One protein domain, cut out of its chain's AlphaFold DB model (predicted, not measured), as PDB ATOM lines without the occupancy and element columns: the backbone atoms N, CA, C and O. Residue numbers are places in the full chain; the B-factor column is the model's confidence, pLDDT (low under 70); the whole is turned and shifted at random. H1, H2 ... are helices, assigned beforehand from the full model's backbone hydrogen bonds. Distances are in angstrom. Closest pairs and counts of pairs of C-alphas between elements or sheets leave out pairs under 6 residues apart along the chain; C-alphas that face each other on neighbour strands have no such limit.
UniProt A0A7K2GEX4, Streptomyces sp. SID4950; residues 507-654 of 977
ATOM      1  N   SER A 507      48.723 110.663  42.458       54.50
ATOM      2  CA  SER A 507      48.282 110.183  41.153       54.50
ATOM      3  C   SER A 507      47.155 109.155  41.337       54.50
ATOM      4  O   SER A 507      47.067 108.428  42.332       54.50
ATOM      5  N   TYR A 508      46.189 109.134  40.418       58.84
ATOM      6  CA  TYR A 508      45.115 108.134  40.455       58.84
ATOM      7  C   TYR A 508      45.663 106.704  40.284       58.84
ATOM      8  O   TYR A 508      44.997 105.747  40.672       58.84
ATOM      9  N   ALA A 509      46.868 106.565  39.721       62.91
ATOM     10  CA  ALA A 509      47.622 105.319  39.661       62.91
ATOM     11  C   ALA A 509      48.133 104.902  41.050       62.91
ATOM     12  O   ALA A 509      47.805 103.813  41.498       62.91
ATOM     13  N   GLU A 510      48.806 105.789  41.789       65.31
ATOM     14  CA  GLU A 510      49.298 105.507  43.152       65.31
ATOM     15  C   GLU A 510      48.172 105.105  44.110       65.31
ATOM     16  O   GLU A 510      48.298 104.146  44.865       65.31
ATOM     17  N   ARG A 511      47.027 105.800  44.063       72.25
ATOM     18  CA  ARG A 511      45.867 105.457  44.909       72.25
ATOM     19  C   ARG A 511      45.272 104.092  44.583       72.25
ATOM     20  O   ARG A 511      44.755 103.431  45.480       72.25
ATOM     21  N   PHE A 512      45.302 103.707  43.311       82.88
ATOM     22  CA  PHE A 512      44.859 102.386  42.895       82.88
ATOM     23  C   PHE A 512      45.836 101.317  43.379       82.88
ATOM     24  O   PHE A 512      45.382 100.338  43.948       82.88
ATOM     25  N   GLN A 513      47.148 101.549  43.262       84.69
ATOM     26  CA  GLN A 513      48.170 100.614  43.742       84.69
ATOM     27  C   GLN A 513      48.106 100.386  45.258       84.69
ATOM     28  O   GLN A 513      48.191  99.249  45.703       84.69
ATOM     29  N   VAL A 514      47.868 101.433  46.058       83.62
ATOM     30  CA  VAL A 514      47.682 101.284  47.515       83.62
ATOM     31  C   VAL A 514      46.441 100.448  47.840       83.62
ATOM     32  O   VAL A 514      46.510  99.535  48.656       83.62
ATOM     33  N   GLY A 515      45.306 100.722  47.187       87.56
ATOM     34  CA  GLY A 515      44.094  99.924  47.391       87.56
ATOM     35  C   GLY A 515      44.245  98.477  46.916       87.56
ATOM     36  O   GLY A 515      43.757  97.565  47.575       87.56
ATOM     37  N   LEU A 516      44.977  98.267  45.820       93.31
ATOM     38  CA  LEU A 516      45.299  96.949  45.283       93.31
ATOM     39  C   LEU A 516      46.194  96.152  46.239       93.31
ATOM     40  O   LEU A 516      45.950  94.968  46.438       93.31
ATOM     41  N   ALA A 517      47.185  96.792  46.867       91.62
ATOM     42  CA  ALA A 517      48.031  96.160  47.877       91.62
ATOM     43  C   ALA A 517      47.213  95.703  49.095       91.62
ATOM     44  O   ALA A 517      47.319  94.549  49.492       91.62
ATOM     45  N   HIS A 518      46.327  96.555  49.625       91.19
ATOM     46  CA  HIS A 518      45.429  96.156  50.716       91.19
ATOM     47  C   HIS A 518      44.443  95.054  50.305       91.19
ATOM     48  O   HIS A 518      44.128  94.193  51.118       91.19
ATOM     49  N   ALA A 519      43.963  95.054  49.056       92.81
ATOM     50  CA  ALA A 519      43.135  93.966  48.540       92.81
ATOM     51  C   ALA A 519      43.913  92.643  48.473       92.81
ATOM     52  O   ALA A 519      43.376  91.623  48.884       92.81
ATOM     53  N   ARG A 520      45.177  92.661  48.024       94.38
ATOM     54  CA  ARG A 520      46.054  91.478  48.031       94.38
ATOM     55  C   ARG A 520      46.232  90.928  49.435       94.38
ATOM     56  O   ARG A 520      45.843  89.801  49.676       94.38
ATOM     57  N   THR A 521      46.681  91.757  50.376       93.31
ATOM     58  CA  THR A 521      46.897  91.320  51.763       93.31
ATOM     59  C   THR A 521      45.614  90.799  52.414       93.31
ATOM     60  O   THR A 521      45.645  89.792  53.111       93.31
ATOM     61  N   PHE A 522      44.465  91.429  52.146       90.88
ATOM     62  CA  PHE A 522      43.182  90.918  52.627       90.88
ATOM     63  C   PHE A 522      42.850  89.549  52.013       90.88
ATOM     64  O   PHE A 522      42.409  88.647  52.722       90.88
ATOM     65  N   ALA A 523      43.037  89.390  50.699       90.06
ATOM     66  CA  ALA A 523      42.785  88.131  50.005       90.06
ATOM     67  C   ALA A 523      43.753  87.022  50.443       90.06
ATOM     68  O   ALA A 523      43.317  85.883  50.559       90.06
ATOM     69  N   ASP A 524      45.005  87.345  50.771       88.94
ATOM     70  CA  ASP A 524      45.978  86.386  51.308       88.94
ATOM     71  C   ASP A 524      45.513  85.803  52.657       88.94
ATOM     72  O   ASP A 524      45.747  84.631  52.943       88.94
ATOM     73  N   VAL A 525      44.819  86.601  53.481       84.81
ATOM     74  CA  VAL A 525      44.319  86.177  54.802       84.81
ATOM     75  C   VAL A 525      42.952  85.490  54.721       84.81
ATOM     76  O   VAL A 525      42.699  84.524  55.437       84.81
ATOM     77  N   HIS A 526      42.046  85.992  53.880       82.88
ATOM     78  CA  HIS A 526      40.638  85.567  53.854       82.88
ATOM     79  C   HIS A 526      40.256  84.738  52.617       82.88
ATOM     80  O   HIS A 526      39.107  84.317  52.472       82.88
ATOM     81  N   GLY A 527      41.187  84.542  51.685       83.62
ATOM     82  CA  GLY A 527      41.028  83.744  50.468       83.62
ATOM     83  C   GLY A 527      40.080  84.320  49.411       83.62
ATOM     84  O   GLY A 527      39.865  83.671  48.391       83.62
ATOM     85  N   ASN A 528      39.454  85.481  49.647       87.88
ATOM     86  CA  ASN A 528      38.571  86.150  48.688       87.88
ATOM     87  C   ASN A 528      38.302  87.630  49.040       87.88
ATOM     88  O   ASN A 528      38.485  88.070  50.174       87.88
ATOM     89  N   LEU A 529      37.787  88.392  48.072       91.12
ATOM     90  CA  LEU A 529      37.413  89.806  48.200       91.12
ATOM     91  C   LEU A 529      35.894  90.030  48.325       91.12
ATOM     92  O   LEU A 529      35.433  91.166  48.525       91.12
ATOM     93  N   ALA A 530      35.080  88.983  48.190       85.12
ATOM     94  CA  ALA A 530      33.624  89.079  48.297       85.12
ATOM     95  C   ALA A 530      33.155  89.261  49.750       85.12
ATOM     96  O   ALA A 530      32.188  89.996  49.988       85.12
ATOM     97  N   VAL A 531      33.858  88.665  50.718       81.19
ATOM     98  CA  VAL A 531      33.556  88.757  52.162       81.19
ATOM     99  C   VAL A 531      33.851  90.127  52.771       81.19
ATOM    100  O   VAL A 531      33.346  90.435  53.849       81.19
ATOM    101  N   VAL A 532      34.570  91.004  52.061       85.94
ATOM    102  CA  VAL A 532      34.805  92.383  52.508       85.94
ATOM    103  C   VAL A 532      33.461  93.111  52.663       85.94
ATOM    104  O   VAL A 532      32.752  93.395  51.685       85.94
ATOM    105  N   ALA A 533      33.093  93.417  53.909       78.50
ATOM    106  CA  ALA A 533      31.921  94.223  54.229       78.50
ATOM    107  C   ALA A 533      32.108  95.664  53.735       78.50
ATOM    108  O   ALA A 533      33.227  96.160  53.651       78.50
ATOM    109  N   HIS A 534      31.021  96.380  53.430       76.62
ATOM    110  CA  HIS A 534      31.137  97.742  52.888       76.62
ATOM    111  C   HIS A 534      31.884  98.704  53.832       76.62
ATOM    112  O   HIS A 534      32.635  99.555  53.362       76.62
ATOM    113  N   ALA A 535      31.715  98.523  55.144       76.75
ATOM    114  CA  ALA A 535      32.371  99.305  56.189       76.75
ATOM    115  C   ALA A 535      33.735  98.738  56.635       76.75
ATOM    116  O   ALA A 535      34.329  99.264  57.571       76.75
ATOM    117  N   ALA A 536      34.230  97.662  56.008       78.50
ATOM    118  CA  ALA A 536      35.461  97.010  56.439       78.50
ATOM    119  C   ALA A 536      36.682  97.923  56.253       78.50
ATOM    120  O   ALA A 536      36.920  98.460  55.162       78.50
ATOM    121  N   MET A 537      37.461  98.035  57.330       80.69
ATOM    122  CA  MET A 537      38.753  98.709  57.382       80.69
ATOM    123  C   MET A 537      39.849  97.642  57.460       80.69
ATOM    124  O   MET A 537      39.816  96.811  58.362       80.69
ATOM    125  N   HIS A 538      40.812  97.664  56.543       80.75
ATOM    126  CA  HIS A 538      41.997  96.802  56.569       80.75
ATOM    127  C   HIS A 538      43.211  97.688  56.845       80.75
ATOM    128  O   HIS A 538      43.501  98.569  56.042       80.75
ATOM    129  N   ASP A 539      43.883  97.527  57.985       77.06
ATOM    130  CA  ASP A 539      44.983  98.405  58.427       77.06
ATOM    131  C   ASP A 539      44.650  99.903  58.346       77.06
ATOM    132  O   ASP A 539      45.405 100.720  57.822       77.06
ATOM    133  N   SER A 540      43.468 100.282  58.842       71.69
ATOM    134  CA  SER A 540      42.922 101.650  58.751       71.69
ATOM    135  C   SER A 540      42.637 102.156  57.325       71.69
ATOM    136  O   SER A 540      42.280 103.323  57.148       71.69
ATOM    137  N   TYR A 541      42.728 101.302  56.303       75.38
ATOM    138  CA  TYR A 541      42.311 101.606  54.936       75.38
ATOM    139  C   TYR A 541      40.852 101.179  54.693       75.38
ATOM    140  O   TYR A 541      40.519 100.024  54.962       75.38
ATOM    141  N   PRO A 542      39.971 102.042  54.139       85.88
ATOM    142  CA  PRO A 542      38.559 101.725  53.887       85.88
ATOM    143  C   PRO A 542      38.376 100.805  52.668       85.88
ATOM    144  O   PRO A 542      37.805 101.189  51.639       85.88
ATOM    145  N   LEU A 543      38.874  99.573  52.777       89.94
ATOM    146  CA  LEU A 543      38.929  98.588  51.700       89.94
ATOM    147  C   LEU A 543      37.535  98.258  51.150       89.94
ATOM    148  O   LEU A 543      37.353  98.189  49.933       89.94
ATOM    149  N   GLY A 544      36.526  98.143  52.020       85.00
ATOM    150  CA  GLY A 544      35.147  97.850  51.620       85.00
ATOM    151  C   GLY A 544      34.499  98.933  50.758       85.00
ATOM    152  O   GLY A 544      33.808  98.642  49.772       85.00
ATOM    153  N   GLN A 545      34.762 100.199  51.077       83.25
ATOM    154  CA  GLN A 545      34.275 101.330  50.293       83.25
ATOM    155  C   GLN A 545      35.045 101.452  48.974       83.25
ATOM    156  O   GLN A 545      34.449 101.720  47.926       83.25
ATOM    157  N   TRP A 546      36.359 101.211  49.009       90.50
ATOM    158  CA  TRP A 546      37.209 101.234  47.824       90.50
ATOM    159  C   TRP A 546      36.809 100.158  46.803       90.50
ATOM    160  O   TRP A 546      36.545 100.513  45.651       90.50
ATOM    161  N   LEU A 547      36.658  98.891  47.218       92.00
ATOM    162  CA  LEU A 547      36.179  97.794  46.360       92.00
ATOM    163  C   LEU A 547      34.763  98.061  45.837       92.00
ATOM    164  O   LEU A 547      34.487  97.846  44.657       92.00
ATOM    165  N   GLY A 548      33.871  98.605  46.672       88.69
ATOM    166  CA  GLY A 548      32.527  99.012  46.248       88.69
ATOM    167  C   GLY A 548      32.542 100.046  45.116       88.69
ATOM    168  O   GLY A 548      31.733  99.976  44.190       88.69
ATOM    169  N   ASN A 549      33.495 100.977  45.142       86.25
ATOM    170  CA  ASN A 549      33.674 101.958  44.075       86.25
ATOM    171  C   ASN A 549      34.276 101.340  42.802       86.25
ATOM    172  O   ASN A 549      33.851 101.716  41.710       86.25
ATOM    173  N   GLN A 550      35.180 100.359  42.919       90.94
ATOM    174  CA  GLN A 550      35.700  99.617  41.760       90.94
ATOM    175  C   GLN A 550      34.591  98.806  41.066       90.94
ATOM    176  O   GLN A 550      34.454  98.855  39.844       90.94
ATOM    177  N   ARG A 551      33.738  98.127  41.847       90.25
ATOM    178  CA  ARG A 551      32.573  97.369  41.352       90.25
ATOM    179  C   ARG A 551      31.561  98.273  40.645       90.25
ATOM    180  O   ARG A 551      31.079  97.937  39.571       90.25
ATOM    181  N   ARG A 552      31.277  99.455  41.207       85.38
ATOM    182  CA  ARG A 552      30.436 100.471  40.548       85.38
ATOM    183  C   ARG A 552      31.046 100.959  39.235       85.38
ATOM    184  O   ARG A 552      30.323 101.085  38.256       85.38
ATOM    185  N   GLY A 553      32.360 101.179  39.204       84.12
ATOM    186  CA  GLY A 553      33.084 101.542  37.985       84.12
ATOM    187  C   GLY A 553      33.032 100.463  36.900       84.12
ATOM    188  O   GLY A 553      32.997 100.798  35.725       84.12
ATOM    189  N   ARG A 554      32.967  99.173  37.259       84.75
ATOM    190  CA  ARG A 554      32.760  98.079  36.287       84.75
ATOM    191  C   ARG A 554      31.388  98.062  35.638       84.75
ATOM    192  O   ARG A 554      31.271  97.584  34.521       84.75
ATOM    193  N   ARG A 555      30.368  98.536  36.351       81.81
ATOM    194  CA  ARG A 555      28.964  98.510  35.914       81.81
ATOM    195  C   ARG A 555      28.520  99.832  35.279       81.81
ATOM    196  O   ARG A 555      27.337 100.007  35.028       81.81
ATOM    197  N   SER A 556      29.430 100.796  35.120       77.19
ATOM    198  CA  SER A 556      29.097 102.161  34.705       77.19
ATOM    199  C   SER A 556      29.720 102.523  33.362       77.19
ATOM    200  O   SER A 556      30.941 102.597  33.251       77.19
ATOM    201  N   ASP A 557      28.877 102.907  32.403       68.94
ATOM    202  CA  ASP A 557      29.318 103.386  31.082       68.94
ATOM    203  C   ASP A 557      29.878 104.813  31.117       68.94
ATOM    204  O   ASP A 557      30.685 105.214  30.282       68.94
ATOM    205  N   ARG A 558      29.473 105.610  32.112       61.88
ATOM    206  CA  ARG A 558      29.894 107.016  32.239       61.88
ATOM    207  C   ARG A 558      31.306 107.169  32.789       61.88
ATOM    208  O   ARG A 558      31.948 108.193  32.560       61.88
ATOM    209  N   ARG A 559      31.770 106.200  33.579       68.81
ATOM    210  CA  ARG A 559      33.109 106.222  34.175       68.81
ATOM    211  C   ARG A 559      33.636 104.797  34.366       68.81
ATOM    212  O   ARG A 559      33.758 104.353  35.513       68.81
ATOM    213  N   PRO A 560      33.935 104.099  33.258       79.88
ATOM    214  CA  PRO A 560      34.344 102.708  33.301       79.88
ATOM    215  C   PRO A 560      35.679 102.559  34.030       79.88
ATOM    216  O   PRO A 560      36.580 103.397  33.919       79.88
ATOM    217  N   LEU A 561      35.810 101.483  34.803       85.00
ATOM    218  CA  LEU A 561      37.085 101.098  35.396       85.00
ATOM    219  C   LEU A 561      37.999 100.547  34.278       85.00
ATOM    220  O   LEU A 561      37.580  99.608  33.598       85.00
ATOM    221  N   PRO A 562      39.222 101.088  34.082       88.25
ATOM    222  CA  PRO A 562      40.151 100.614  33.054       88.25
ATOM    223  C   PRO A 562      40.411  99.101  33.081       88.25
ATOM    224  O   PRO A 562      40.298  98.462  34.136       88.25
ATOM    225  N   ALA A 563      40.730  98.535  31.913       85.25
ATOM    226  CA  ALA A 563      40.875  97.094  31.700       85.25
ATOM    227  C   ALA A 563      42.083  96.496  32.443       85.25
ATOM    228  O   ALA A 563      41.947  95.470  33.098       85.25
ATOM    229  N   ASP A 564      43.222  97.189  32.457       86.69
ATOM    230  CA  ASP A 564      44.414  96.842  33.248       86.69
ATOM    231  C   ASP A 564      44.091  96.699  34.745       86.69
ATOM    232  O   ASP A 564      44.512  95.765  35.423       86.69
ATOM    233  N   ARG A 565      43.254  97.600  35.260       89.81
ATOM    234  CA  ARG A 565      42.786  97.596  36.653       89.81
ATOM    235  C   ARG A 565      41.725  96.540  36.920       89.81
ATOM    236  O   ARG A 565      41.476  96.200  38.074       89.81
ATOM    237  N   ALA A 566      41.050  96.078  35.870       89.62
ATOM    238  CA  ALA A 566      40.229  94.879  35.922       89.62
ATOM    239  C   ALA A 566      41.020  93.649  36.146       89.62
ATOM    240  O   ALA A 566      40.733  92.927  37.099       89.62
ATOM    241  N   GLN A 567      42.008  93.490  35.290       91.69
ATOM    242  CA  GLN A 567      42.834  92.327  35.312       91.69
ATOM    243  C   GLN A 567      43.529  92.235  36.664       91.69
ATOM    244  O   GLN A 567      43.324  91.266  37.373       91.69
ATOM    245  N   ALA A 568      44.125  93.333  37.138       93.06
ATOM    246  CA  ALA A 568      44.803  93.360  38.430       93.06
ATOM    247  C   ALA A 568      43.939  92.943  39.640       93.06
ATOM    248  O   ALA A 568      44.483  92.425  40.609       93.06
ATOM    249  N   LEU A 569      42.623  93.198  39.628       94.25
ATOM    250  CA  LEU A 569      41.706  92.751  40.689       94.25
ATOM    251  C   LEU A 569      41.208  91.317  40.466       94.25
ATOM    252  O   LEU A 569      41.039  90.586  41.436       94.25
ATOM    253  N   ALA A 570      40.987  90.926  39.208       92.06
ATOM    254  CA  ALA A 570      40.616  89.563  38.835       92.06
ATOM    255  C   ALA A 570      41.750  88.563  39.110       92.06
ATOM    256  O   ALA A 570      41.472  87.445  39.524       92.06
ATOM    257  N   ASP A 571      43.006  88.995  38.975       94.12
ATOM    258  CA  ASP A 571      44.197  88.215  39.323       94.12
ATOM    259  C   ASP A 571      44.287  87.927  40.838       94.12
ATOM    260  O   ASP A 571      45.005  87.021  41.245       94.12
ATOM    261  N   ILE A 572      43.587  88.706  41.678       93.75
ATOM    262  CA  ILE A 572      43.531  88.509  43.139       93.75
ATOM    263  C   ILE A 572      42.352  87.610  43.520       93.75
ATOM    264  O   ILE A 572      42.498  86.690  44.313       93.75
ATOM    265  N   ASP A 573      41.168  87.905  42.991       91.38
ATOM    266  CA  ASP A 573      39.956  87.112  43.192       91.38
ATOM    267  C   ASP A 573      39.116  87.219  41.917       91.38
ATOM    268  O   ASP A 573      38.536  88.283  41.684       91.38
ATOM    269  N   PRO A 574      38.998  86.161  41.095       89.56
ATOM    270  CA  PRO A 574      38.195  86.185  39.870       89.56
ATOM    271  C   PRO A 574      36.739  86.609  40.113       89.56
ATOM    272  O   PRO A 574      36.114  87.239  39.259       89.56
ATOM    273  N   TRP A 575      36.225  86.360  41.321       90.50
ATOM    274  CA  TRP A 575      34.867  86.682  41.750       90.50
ATOM    275  C   TRP A 575      34.791  87.941  42.620       90.50
ATOM    276  O   TRP A 575      33.809  88.150  43.339       90.50
ATOM    277  N   TRP A 576      35.772  88.848  42.517       90.19
ATOM    278  CA  TRP A 576      35.735  90.138  43.213       90.19
ATOM    279  C   TRP A 576      34.529  90.999  42.788       90.19
ATOM    280  O   TRP A 576      34.060  91.826  43.579       90.19
ATOM    281  N   ASN A 577      34.022  90.830  41.558       89.69
ATOM    282  CA  ASN A 577      32.804  91.450  41.021       89.69
ATOM    283  C   ASN A 577      32.012  90.433  40.170       89.69
ATOM    284  O   ASN A 577      32.083  90.501  38.943       89.69
ATOM    285  N   PRO A 578      31.266  89.511  40.803       88.88
ATOM    286  CA  PRO A 578      30.543  88.470  40.086       88.88
ATOM    287  C   PRO A 578      29.362  89.063  39.293       88.88
ATOM    288  O   PRO A 578      28.876  90.149  39.645       88.88
ATOM    289  N   PRO A 579      28.881  88.369  38.243       84.00
ATOM    290  CA  PRO A 579      27.715  88.806  37.471       84.00
ATOM    291  C   PRO A 579      26.402  88.667  38.264       84.00
ATOM    292  O   PRO A 579      25.435  89.372  37.982       84.00
ATOM    293  N   TRP A 580      26.382  87.828  39.306       86.94
ATOM    294  CA  TRP A 580      25.297  87.714  40.285       86.94
ATOM    295  C   TRP A 580      25.509  88.610  41.522       86.94
ATOM    296  O   TRP A 580      26.460  89.386  41.644       86.94
ATOM    297  N   GLY A 581      24.591  88.533  42.489       85.50
ATOM    298  CA  GLY A 581      24.672  89.309  43.727       85.50
ATOM    299  C   GLY A 581      25.826  88.876  44.644       85.50
ATOM    300  O   GLY A 581      26.002  87.693  44.916       85.50
ATOM    301  N   LEU A 582      26.546  89.838  45.239       87.88
ATOM    302  CA  LEU A 582      27.618  89.568  46.221       87.88
ATOM    303  C   LEU A 582      27.154  88.738  47.427       87.88
ATOM    304  O   LEU A 582      27.970  88.071  48.053       87.88
ATOM    305  N   SER A 583      25.860  88.787  47.762       85.88
ATOM    306  CA  SER A 583      25.280  87.933  48.801       85.88
ATOM    307  C   SER A 583      25.488  86.456  48.471       85.88
ATOM    308  O   SER A 583      26.003  85.725  49.308       85.88
ATOM    309  N   TRP A 584      25.183  86.033  47.241       90.62
ATOM    310  CA  TRP A 584      25.367  84.646  46.810       90.62
ATOM    311  C   TRP A 584      26.838  84.232  46.914       90.62
ATOM    312  O   TRP A 584      27.144  83.221  47.533       90.62
ATOM    313  N   GLN A 585      27.758  85.081  46.439       91.19
ATOM    314  CA  GLN A 585      29.199  84.803  46.496       91.19
ATOM    315  C   GLN A 585      29.728  84.646  47.930       91.19
ATOM    316  O   GLN A 585      30.580  83.806  48.196       91.19
ATOM    317  N   ARG A 586      29.218  85.444  48.876       89.31
ATOM    318  CA  ARG A 586      29.590  85.334  50.295       89.31
ATOM    319  C   ARG A 586      29.102  84.031  50.919       89.31
ATOM    320  O   ARG A 586      29.842  83.426  51.684       89.31
ATOM    321  N   HIS A 587      27.874  83.617  50.605       88.38
ATOM    322  CA  HIS A 587      27.335  82.351  51.098       88.38
ATOM    323  C   HIS A 587      28.060  81.156  50.473       88.38
ATOM    324  O   HIS A 587      28.353  80.209  51.190       88.38
ATOM    325  N   TYR A 588      28.439  81.245  49.193       89.88
ATOM    326  CA  TYR A 588      29.292  80.255  48.545       89.88
ATOM    327  C   TYR A 588      30.638  80.102  49.259       89.88
ATOM    328  O   TYR A 588      30.991  78.993  49.635       89.88
ATOM    329  N   TYR A 589      31.365  81.196  49.516       88.69
ATOM    330  CA  TYR A 589      32.646  81.106  50.227       88.69
ATOM    331  C   TYR A 589      32.487  80.566  51.651       88.69
ATOM    332  O   TYR A 589      33.267  79.716  52.061       88.69
ATOM    333  N   ARG A 590      31.429  80.965  52.369       86.88
ATOM    334  CA  ARG A 590      31.094  80.397  53.684       86.88
ATOM    335  C   ARG A 590      30.836  78.887  53.614       86.88
ATOM    336  O   ARG A 590      31.304  78.155  54.475       86.88
ATOM    337  N   ALA A 591      30.109  78.427  52.595       86.25
ATOM    338  CA  ALA A 591      29.820  77.012  52.388       86.25
ATOM    339  C   ALA A 591      31.056  76.215  51.957       86.25
ATOM    340  O   ALA A 591      31.289  75.136  52.486       86.25
ATOM    341  N   ARG A 592      31.882  76.770  51.064       88.00
ATOM    342  CA  ARG A 592      33.184  76.216  50.681       88.00
ATOM    343  C   ARG A 592      34.067  76.021  51.906       88.00
ATOM    344  O   ARG A 592      34.581  74.930  52.098       88.00
ATOM    345  N   ASP A 593      34.218  77.059  52.726       84.19
ATOM    346  CA  ASP A 593      35.085  77.026  53.905       84.19
ATOM    347  C   ASP A 593      34.557  76.030  54.956       84.19
ATOM    348  O   ASP A 593      35.347  75.325  55.578       84.19
ATOM    349  N   ALA A 594      33.232  75.901  55.103       82.06
ATOM    350  CA  ALA A 594      32.607  74.888  55.958       82.06
ATOM    351  C   ALA A 594      32.749  73.451  55.412       82.06
ATOM    352  O   ALA A 594      32.790  72.499  56.190       82.06
ATOM    353  N   ALA A 595      32.839  73.284  54.089       79.00
ATOM    354  CA  ALA A 595      33.015  71.993  53.426       79.00
ATOM    355  C   ALA A 595      34.465  71.474  53.479       79.00
ATOM    356  O   ALA A 595      34.703  70.290  53.247       79.00
ATOM    357  N   VAL A 596      35.451  72.325  53.792       80.00
ATOM    358  CA  VAL A 596      36.861  71.910  53.880       80.00
ATOM    359  C   VAL A 596      37.034  70.840  54.961       80.00
ATOM    360  O   VAL A 596      36.845  71.098  56.146       80.00
ATOM    361  N   GLY A 597      37.434  69.636  54.543       71.12
ATOM    362  CA  GLY A 597      37.673  68.502  55.441       71.12
ATOM    363  C   GLY A 597      36.415  67.734  55.866       71.12
ATOM    364  O   GLY A 597      36.542  66.788  56.639       71.12
ATOM    365  N   ASN A 598      35.235  68.094  55.346       74.19
ATOM    366  CA  ASN A 598      33.963  67.424  55.617       74.19
ATOM    367  C   ASN A 598      33.417  66.777  54.332       74.19
ATOM    368  O   ASN A 598      33.472  67.366  53.254       74.19
ATOM    369  N   LEU A 599      32.871  65.565  54.437       71.44
ATOM    370  CA  LEU A 599      32.117  64.941  53.345       71.44
ATOM    371  C   LEU A 599      30.730  65.578  53.313       71.44
ATOM    372  O   LEU A 599      30.013  65.459  54.290       71.44
ATOM    373  N   LEU A 600      30.352  66.244  52.220       76.75
ATOM    374  CA  LEU A 600      29.022  66.843  52.091       76.75
ATOM    375  C   LEU A 600      27.971  65.757  51.825       76.75
ATOM    376  O   LEU A 600      27.823  65.304  50.687       76.75
ATOM    377  N   GLN A 601      27.220  65.347  52.849       78.12
ATOM    378  CA  GLN A 601      26.180  64.327  52.693       78.12
ATOM    379  C   GLN A 601      24.833  64.942  52.290       78.12
ATOM    380  O   GLN A 601      23.990  65.302  53.110       78.12
ATOM    381  N   ALA A 602      24.577  65.012  50.984       75.06
ATOM    382  CA  ALA A 602      23.290  65.477  50.454       75.06
ATOM    383  C   ALA A 602      22.080  64.663  50.956       75.06
ATOM    384  O   ALA A 602      20.981  65.200  51.096       75.06
ATOM    385  N   GLU A 603      22.287  63.383  51.259       73.75
ATOM    386  CA  GLU A 603      21.275  62.432  51.736       73.75
ATOM    387  C   GLU A 603      20.735  62.715  53.146       73.75
ATOM    388  O   GLU A 603      19.699  62.164  53.514       73.75
ATOM    389  N   ASN A 604      21.384  63.597  53.915       75.19
ATOM    390  CA  ASN A 604      20.928  64.048  55.234       75.19
ATOM    391  C   ASN A 604      20.584  65.555  55.270       75.19
ATOM    392  O   ASN A 604      20.425  66.137  56.348       75.19
ATOM    393  N   GLY A 605      20.515  66.202  54.098       73.50
ATOM    394  CA  GLY A 605      20.281  67.640  53.978       73.50
ATOM    395  C   GLY A 605      21.465  68.519  54.401       73.50
ATOM    396  O   GLY A 605      21.235  69.673  54.761       73.50
ATOM    397  N   PHE A 606      22.699  68.002  54.349       82.75
ATOM    398  CA  PHE A 606      23.935  68.679  54.775       82.75
ATOM    399  C   PHE A 606      23.981  69.011  56.279       82.75
ATOM    400  O   PHE A 606      24.616  69.982  56.697       82.75
ATOM    401  N   SER A 607      23.261  68.241  57.101       73.00
ATOM    402  CA  SER A 607      23.137  68.458  58.554       73.00
ATOM    403  C   SER A 607      24.400  68.103  59.349       73.00
ATOM    404  O   SER A 607      24.509  68.427  60.531       73.00
ATOM    405  N   ASP A 608      25.358  67.475  58.681       73.50
ATOM    406  CA  ASP A 608      26.723  67.183  59.105       73.50
ATOM    407  C   ASP A 608      27.647  68.415  59.109       73.50
ATOM    408  O   ASP A 608      28.676  68.413  59.788       73.50
ATOM    409  N   LEU A 609      27.277  69.499  58.420       79.94
ATOM    410  CA  LEU A 609      27.996  70.767  58.518       79.94
ATOM    411  C   LEU A 609      27.710  71.466  59.854       79.94
ATOM    412  O   LEU A 609      26.575  71.819  60.167       79.94
ATOM    413  N   ALA A 610      28.773  71.779  60.602       75.00
ATOM    414  CA  ALA A 610      28.677  72.540  61.852       75.00
ATOM    415  C   ALA A 610      28.077  73.952  61.664       75.00
ATOM    416  O   ALA A 610      27.505  74.521  62.595       75.00
ATOM    417  N   ASP A 611      28.193  74.526  60.461       82.25
ATOM    418  CA  ASP A 611      27.559  75.792  60.103       82.25
ATOM    419  C   ASP A 611      26.166  75.549  59.501       82.25
ATOM    420  O   ASP A 611      26.006  75.362  58.292       82.25
ATOM    421  N   SER A 612      25.136  75.620  60.348       79.75
ATOM    422  CA  SER A 612      23.741  75.424  59.935       79.75
ATOM    423  C   SER A 612      23.284  76.419  58.860       79.75
ATOM    424  O   SER A 612      22.429  76.102  58.038       79.75
ATOM    425  N   GLY A 613      23.870  77.622  58.821       82.88
ATOM    426  CA  GLY A 613      23.572  78.620  57.795       82.88
ATOM    427  C   GLY A 613      24.159  78.260  56.429       82.88
ATOM    428  O   GLY A 613      23.545  78.572  55.406       82.88
ATOM    429  N   ALA A 614      25.321  77.601  56.403       83.25
ATOM    430  CA  ALA A 614      25.902  77.038  55.187       83.25
ATOM    431  C   ALA A 614      25.107  75.815  54.700       83.25
ATOM    432  O   ALA A 614      24.789  75.752  53.512       83.25
ATOM    433  N   ALA A 615      24.714  74.916  55.610       83.38
ATOM    434  CA  ALA A 615      23.869  73.756  55.310       83.38
ATOM    435  C   ALA A 615      22.528  74.163  54.674       83.38
ATOM    436  O   ALA A 615      22.200  73.741  53.564       83.38
ATOM    437  N   ASP A 616      21.800  75.087  55.313       82.88
ATOM    438  CA  ASP A 616      20.521  75.601  54.809       82.88
ATOM    439  C   ASP A 616      20.668  76.333  53.464       82.88
ATOM    440  O   ASP A 616      19.724  76.407  52.666       82.88
ATOM    441  N   TRP A 617      21.824  76.954  53.213       89.56
ATOM    442  CA  TRP A 617      22.103  77.606  51.938       89.56
ATOM    443  C   TRP A 617      22.389  76.581  50.833       89.56
ATOM    444  O   TRP A 617      21.773  76.685  49.772       89.56
ATOM    445  N   LEU A 618      23.241  75.578  51.086       87.50
ATOM    446  CA  LEU A 618      23.549  74.486  50.149       87.50
ATOM    447  C   LEU A 618      22.311  73.658  49.802       87.50
ATOM    448  O   LEU A 618      22.101  73.327  48.634       87.50
ATOM    449  N   TRP A 619      21.447  73.401  50.785       83.62
ATOM    450  CA  TRP A 619      20.156  72.754  50.567       83.62
ATOM    451  C   TRP A 619      19.272  73.563  49.607       83.62
ATOM    452  O   TRP A 619      18.781  73.031  48.609       83.62
ATOM    453  N   ARG A 620      19.146  74.881  49.829       83.56
ATOM    454  CA  ARG A 620      18.406  75.777  48.922       83.56
ATOM    455  C   ARG A 620      19.021  75.843  47.524       83.56
ATOM    456  O   ARG A 620      18.275  75.820  46.552       83.56
ATOM    457  N   GLN A 621      20.351  75.901  47.412       88.88
ATOM    458  CA  GLN A 621      21.020  75.909  46.105       88.88
ATOM    459  C   GLN A 621      20.836  74.586  45.360       88.88
ATOM    460  O   GLN A 621      20.649  74.594  44.149       88.88
ATOM    461  N   SER A 622      20.829  73.462  46.080       85.19
ATOM    462  CA  SER A 622      20.545  72.144  45.509       85.19
ATOM    463  C   SER A 622      19.109  72.067  44.995       85.19
ATOM    464  O   SER A 622      18.882  71.538  43.913       85.19
ATOM    465  N   ALA A 623      18.132  72.658  45.693       81.56
ATOM    466  CA  ALA A 623      16.744  72.715  45.228       81.56
ATOM    467  C   ALA A 623      16.609  73.470  43.891       81.56
ATOM    468  O   ALA A 623      15.974  72.969  42.962       81.56
ATOM    469  N   THR A 624      17.289  74.606  43.740       85.19
ATOM    470  CA  THR A 624      17.244  75.449  42.530       85.19
ATOM    471  C   THR A 624      18.423  75.217  41.573       85.19
ATOM    472  O   THR A 624      18.714  76.081  40.754       85.19
ATOM    473  N   TYR A 625      19.121  74.076  41.655       86.12
ATOM    474  CA  TYR A 625      20.381  73.818  40.932       86.12
ATOM    475  C   TYR A 625      20.296  74.019  39.407       86.12
ATOM    476  O   TYR A 625      21.222  74.550  38.793       86.12
ATOM    477  N   ASP A 626      19.165  73.655  38.795       83.44
ATOM    478  CA  ASP A 626      18.949  73.797  37.344       83.44
ATOM    479  C   ASP A 626      18.730  75.258  36.910       83.44
ATOM    480  O   ASP A 626      18.932  75.590  35.745       83.44
ATOM    481  N   GLU A 627      18.364  76.142  37.844       86.00
ATOM    482  CA  GLU A 627      18.135  77.577  37.612       86.00
ATOM    483  C   GLU A 627      19.410  78.421  37.801       86.00
ATOM    484  O   GLU A 627      19.418  79.617  37.505       86.00
ATOM    485  N   LEU A 628      20.495  77.818  38.301       88.19
ATOM    486  CA  LEU A 628      21.780  78.492  38.504       88.19
ATOM    487  C   LEU A 628      22.501  78.749  37.173       88.19
ATOM    488  O   LEU A 628      22.301  78.033  36.190       88.19
ATOM    489  N   SER A 629      23.380  79.754  37.129       87.50
ATOM    490  CA  SER A 629      24.253  79.951  35.963       87.50
ATOM    491  C   SER A 629      25.255  78.799  35.819       87.50
ATOM    492  O   SER A 629      25.510  78.047  36.764       87.50
ATOM    493  N   GLU A 630      25.846  78.653  34.634       88.06
ATOM    494  CA  GLU A 630      26.867  77.632  34.379       88.06
ATOM    495  C   GLU A 630      28.063  77.772  35.329       88.06
ATOM    496  O   GLU A 630      28.501  76.794  35.928       88.06
ATOM    497  N   GLU A 631      28.505  79.001  35.578       88.19
ATOM    498  CA  GLU A 631      29.607  79.299  36.488       88.19
ATOM    499  C   GLU A 631      29.234  79.075  37.960       88.19
ATOM    500  O   GLU A 631      30.074  78.642  38.746       88.19
ATOM    501  N   GLN A 632      27.978  79.316  38.355       90.94
ATOM    502  CA  GLN A 632      27.501  78.986  39.703       90.94
ATOM    503  C   GLN A 632      27.461  77.469  39.935       90.94
ATOM    504  O   GLN A 632      27.849  77.011  41.010       90.94
ATOM    505  N   ARG A 633      27.035  76.686  38.932       91.31
ATOM    506  CA  ARG A 633      27.092  75.213  38.981       91.31
ATOM    507  C   ARG A 633      28.528  74.704  39.028       91.31
ATOM    508  O   ARG A 633      28.801  73.769  39.776       91.31
ATOM    509  N   GLN A 634      29.440  75.336  38.290       88.31
ATOM    510  CA  GLN A 634      30.861  74.998  38.342       88.31
ATOM    511  C   GLN A 634      31.434  75.240  39.744       88.31
ATOM    512  O   GLN A 634      32.013  74.333  40.325       88.31
ATOM    513  N   LEU A 635      31.169  76.406  40.342       89.75
ATOM    514  CA  LEU A 635      31.608  76.716  41.706       89.75
ATOM    515  C   LEU A 635      31.080  75.718  42.745       89.75
ATOM    516  O   LEU A 635      31.813  75.321  43.650       89.75
ATOM    517  N   LEU A 636      29.815  75.308  42.626       88.56
ATOM    518  CA  LEU A 636      29.217  74.283  43.485       88.56
ATOM    519  C   LEU A 636      29.834  72.895  43.253       88.56
ATOM    520  O   LEU A 636      30.083  72.170  44.215       88.56
ATOM    521  N   THR A 637      30.152  72.557  42.004       88.31
ATOM    522  CA  THR A 637      30.861  71.319  41.653       88.31
ATOM    523  C   THR A 637      32.256  71.287  42.279       88.31
ATOM    524  O   THR A 637      32.649  70.253  42.815       88.31
ATOM    525  N   ASP A 638      32.963  72.423  42.312       85.00
ATOM    526  CA  ASP A 638      34.304  72.546  42.906       85.00
ATOM    527  C   ASP A 638      34.330  72.237  44.417       85.00
ATOM    528  O   ASP A 638      35.377  71.893  44.961       85.00
ATOM    529  N   ILE A 639      33.182  72.333  45.100       85.75
ATOM    530  CA  ILE A 639      33.031  71.971  46.520       85.75
ATOM    531  C   ILE A 639      32.308  70.634  46.726       85.75
ATOM    532  O   ILE A 639      31.956  70.304  47.851       85.75
ATOM    533  N   GLY A 640      32.092  69.857  45.659       83.06
ATOM    534  CA  GLY A 640      31.507  68.513  45.716       83.06
ATOM    535  C   GLY A 640      29.990  68.441  45.505       83.06
ATOM    536  O   GLY A 640      29.425  67.353  45.580       83.06
ATOM    537  N   ILE A 641      29.312  69.552  45.199       85.25
ATOM    538  CA  ILE A 641      27.880  69.560  44.860       85.25
ATOM    539  C   ILE A 641      27.720  69.397  43.346       85.25
ATOM    540  O   ILE A 641      27.582  70.368  42.603       85.25
ATOM    541  N   THR A 642      27.763  68.148  42.882       85.81
ATOM    542  CA  THR A 642      27.478  67.792  41.484       85.81
ATOM    543  C   THR A 642      25.970  67.777  41.212       85.81
ATOM    544  O   THR A 642      25.148  67.791  42.130       85.81
ATOM    545  N   ALA A 643      25.573  67.677  39.938       82.44
ATOM    546  CA  ALA A 643      24.163  67.521  39.566       82.44
ATOM    547  C   ALA A 643      23.507  66.271  40.191       82.44
ATOM    548  O   ALA A 643      22.300  66.262  40.432       82.44
ATOM    549  N   GLU A 644      24.292  65.224  40.460       81.44
ATOM    550  CA  GLU A 644      23.841  64.012  41.149       81.44
ATOM    551  C   GLU A 644      23.631  64.274  42.645       81.44
ATOM    552  O   GLU A 644      22.555  63.999  43.160       81.44
ATOM    553  N   VAL A 645      24.586  64.931  43.307       82.44
ATOM    554  CA  VAL A 645      24.491  65.315  44.728       82.44
ATOM    555  C   VAL A 645      23.321  66.277  44.969       82.44
ATOM    556  O   VAL A 645      22.549  66.107  45.914       82.44
ATOM    557  N   ALA A 646      23.109  67.247  44.075       82.06
ATOM    558  CA  ALA A 646      21.950  68.137  44.128       82.06
ATOM    559  C   ALA A 646      20.624  67.377  43.928       82.06
ATOM    560  O   ALA A 646      19.620  67.705  44.566       82.06
ATOM    561  N   ARG A 647      20.607  66.336  43.080       80.50
ATOM    562  CA  ARG A 647      19.447  65.451  42.891       80.50
ATOM    563  C   ARG A 647      19.165  64.621  44.141       80.50
ATOM    564  O   ARG A 647      18.019  64.606  44.580       80.50
ATOM    565  N   SER A 648      20.186  64.036  44.767       80.25
ATOM    566  CA  SER A 648      20.054  63.305  46.033       80.25
ATOM    567  C   SER A 648      19.526  64.199  47.163       80.25
ATOM    568  O   SER A 648      18.618  63.801  47.889       80.25
ATOM    569  N   ALA A 649      19.994  65.452  47.262       77.00
ATOM    570  CA  ALA A 649      19.470  66.425  48.229       77.00
ATOM    571  C   ALA A 649      17.993  66.789  47.968       77.00
ATOM    572  O   ALA A 649      17.213  66.972  48.907       77.00
ATOM    573  N   ARG A 650      17.581  66.872  46.694       74.94
ATOM    574  CA  ARG A 650      16.178  67.100  46.292       74.94
ATOM    575  C   ARG A 650      15.282  65.896  46.586       74.94
ATOM    576  O   ARG A 650      14.131  66.076  46.979       74.94
ATOM    577  N   GLU A 651      15.785  64.681  46.387       72.38
ATOM    578  CA  GLU A 651      15.072  63.440  46.708       72.38
ATOM    579  C   GLU A 651      14.892  63.274  48.221       72.38
ATOM    580  O   GLU A 651      13.787  62.956  48.669       72.38
ATOM    581  N   HIS A 652      15.910  63.620  49.015       68.31
ATOM    582  CA  HIS A 652      15.780  63.744  50.467       68.31
ATOM    583  C   HIS A 652      14.711  64.782  50.851       68.31
ATOM    584  O   HIS A 652      13.818  64.488  51.638       68.31
ATOM    585  N   ALA A 653      14.710  65.971  50.234       60.75
ATOM    586  CA  ALA A 653      13.696  67.002  50.491       60.75
ATOM    587  C   ALA A 653      12.254  66.565  50.155       60.75
ATOM    588  O   ALA A 653      11.306  67.082  50.745       60.75
ATOM    589  N   ARG A 654      12.076  65.625  49.215       63.94
ATOM    590  CA  ARG A 654      10.770  65.046  48.849       63.94
ATOM    591  C   ARG A 654      10.300  63.934  49.788       63.94
ATOM    592  O   ARG A 654       9.099  63.690  49.854       63.94
TER     593      ARG A 654
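This is residues 507 to 654 of the 977 residues of a protein of Streptomyces sp. SID4950 (UniProt A0A7K2GEX4). The model is an elongated pair of helical lobes set end to end: H1, H2 and H3 make one, H4, H5, H6 and H7 the other, and the link of residues 571 to 581 joins them. In the first lobe H2 and H3 sit beside the long helix H1, H3 running nearly along it and H2 steeply tilted to it; in the second H5 meets both H4 and H7 at steep angles, and H6 runs nearly along H4. The printed part has 148 residues with seven named helices, H1 to H7 in order, and no named strand; its class is all helix. It is only just compact, close to loose, with a radius of gyration of the C-alphas of 17.5 A and spans of 58 by 32 by 22 A.

Find C-alpha 508 at (45.115, 108.134, 40.455); from there H1, the longest helix, runs through residues 508 to 526 for 26.6 A. H2 is residues 543 to 554, 16.6 A, and H3 is residues 563 to 570, 10.4 A. Look next at C-alpha 582 at (27.618, 89.568, 46.221), where H4 begins; it runs to residue 595 over 19.7 A. H5 covers residues 612 to 623, 16.5 A, and H6 residues 630 to 638, 12.4 A. H7, residues 643 to 654, runs 16.5 A and ends at C-alpha 654 at (10.770, 65.046, 48.849).

Start from H1, which touches H2 with residues 515 to 519 alone; the closest C-alphas, those of Gly 515 and Leu 543, are 6.9 A apart. These two stand at a steep tilt of 64 degrees, opposite ways. H1 and H3 are close but not clearly touching, with C-alphas 516 and 569 at 7.2 A, and run the same way at a shallow tilt of 18 degrees. H2 and H3 are near each other. H1 and H4 are apart. H4 touches H5 at Ala 591 and Ala 614, whose C-alphas are the closest at 4.8 A; the tilt of 69.7 degrees is steep, only just short of about perpendicular. H5 touches H7, about perpendicular at 78 degrees, with the closest C-alphas, 622 and 646, at 4.5 A. H4 and H6 are close but not clearly touching, the closest C-alphas, 588 and 636, being 7.8 A apart. Within H1, H2, H4, H5, H6 and H7 every O i to N i+4 pair is within hydrogen-bond range; in H3 it is 3 of 4.

The C-alphas farthest apart, those of Ser 507 and Arg 654, are 59.2 A apart. The printed part has no cut. The links H1 to H2, H3 to H4 and H4 to H5 are long. Mean pLDDT of the printed part is 83.2; look for values under 70 at residues 507 to 510, 557 to 559 and 652 to 654.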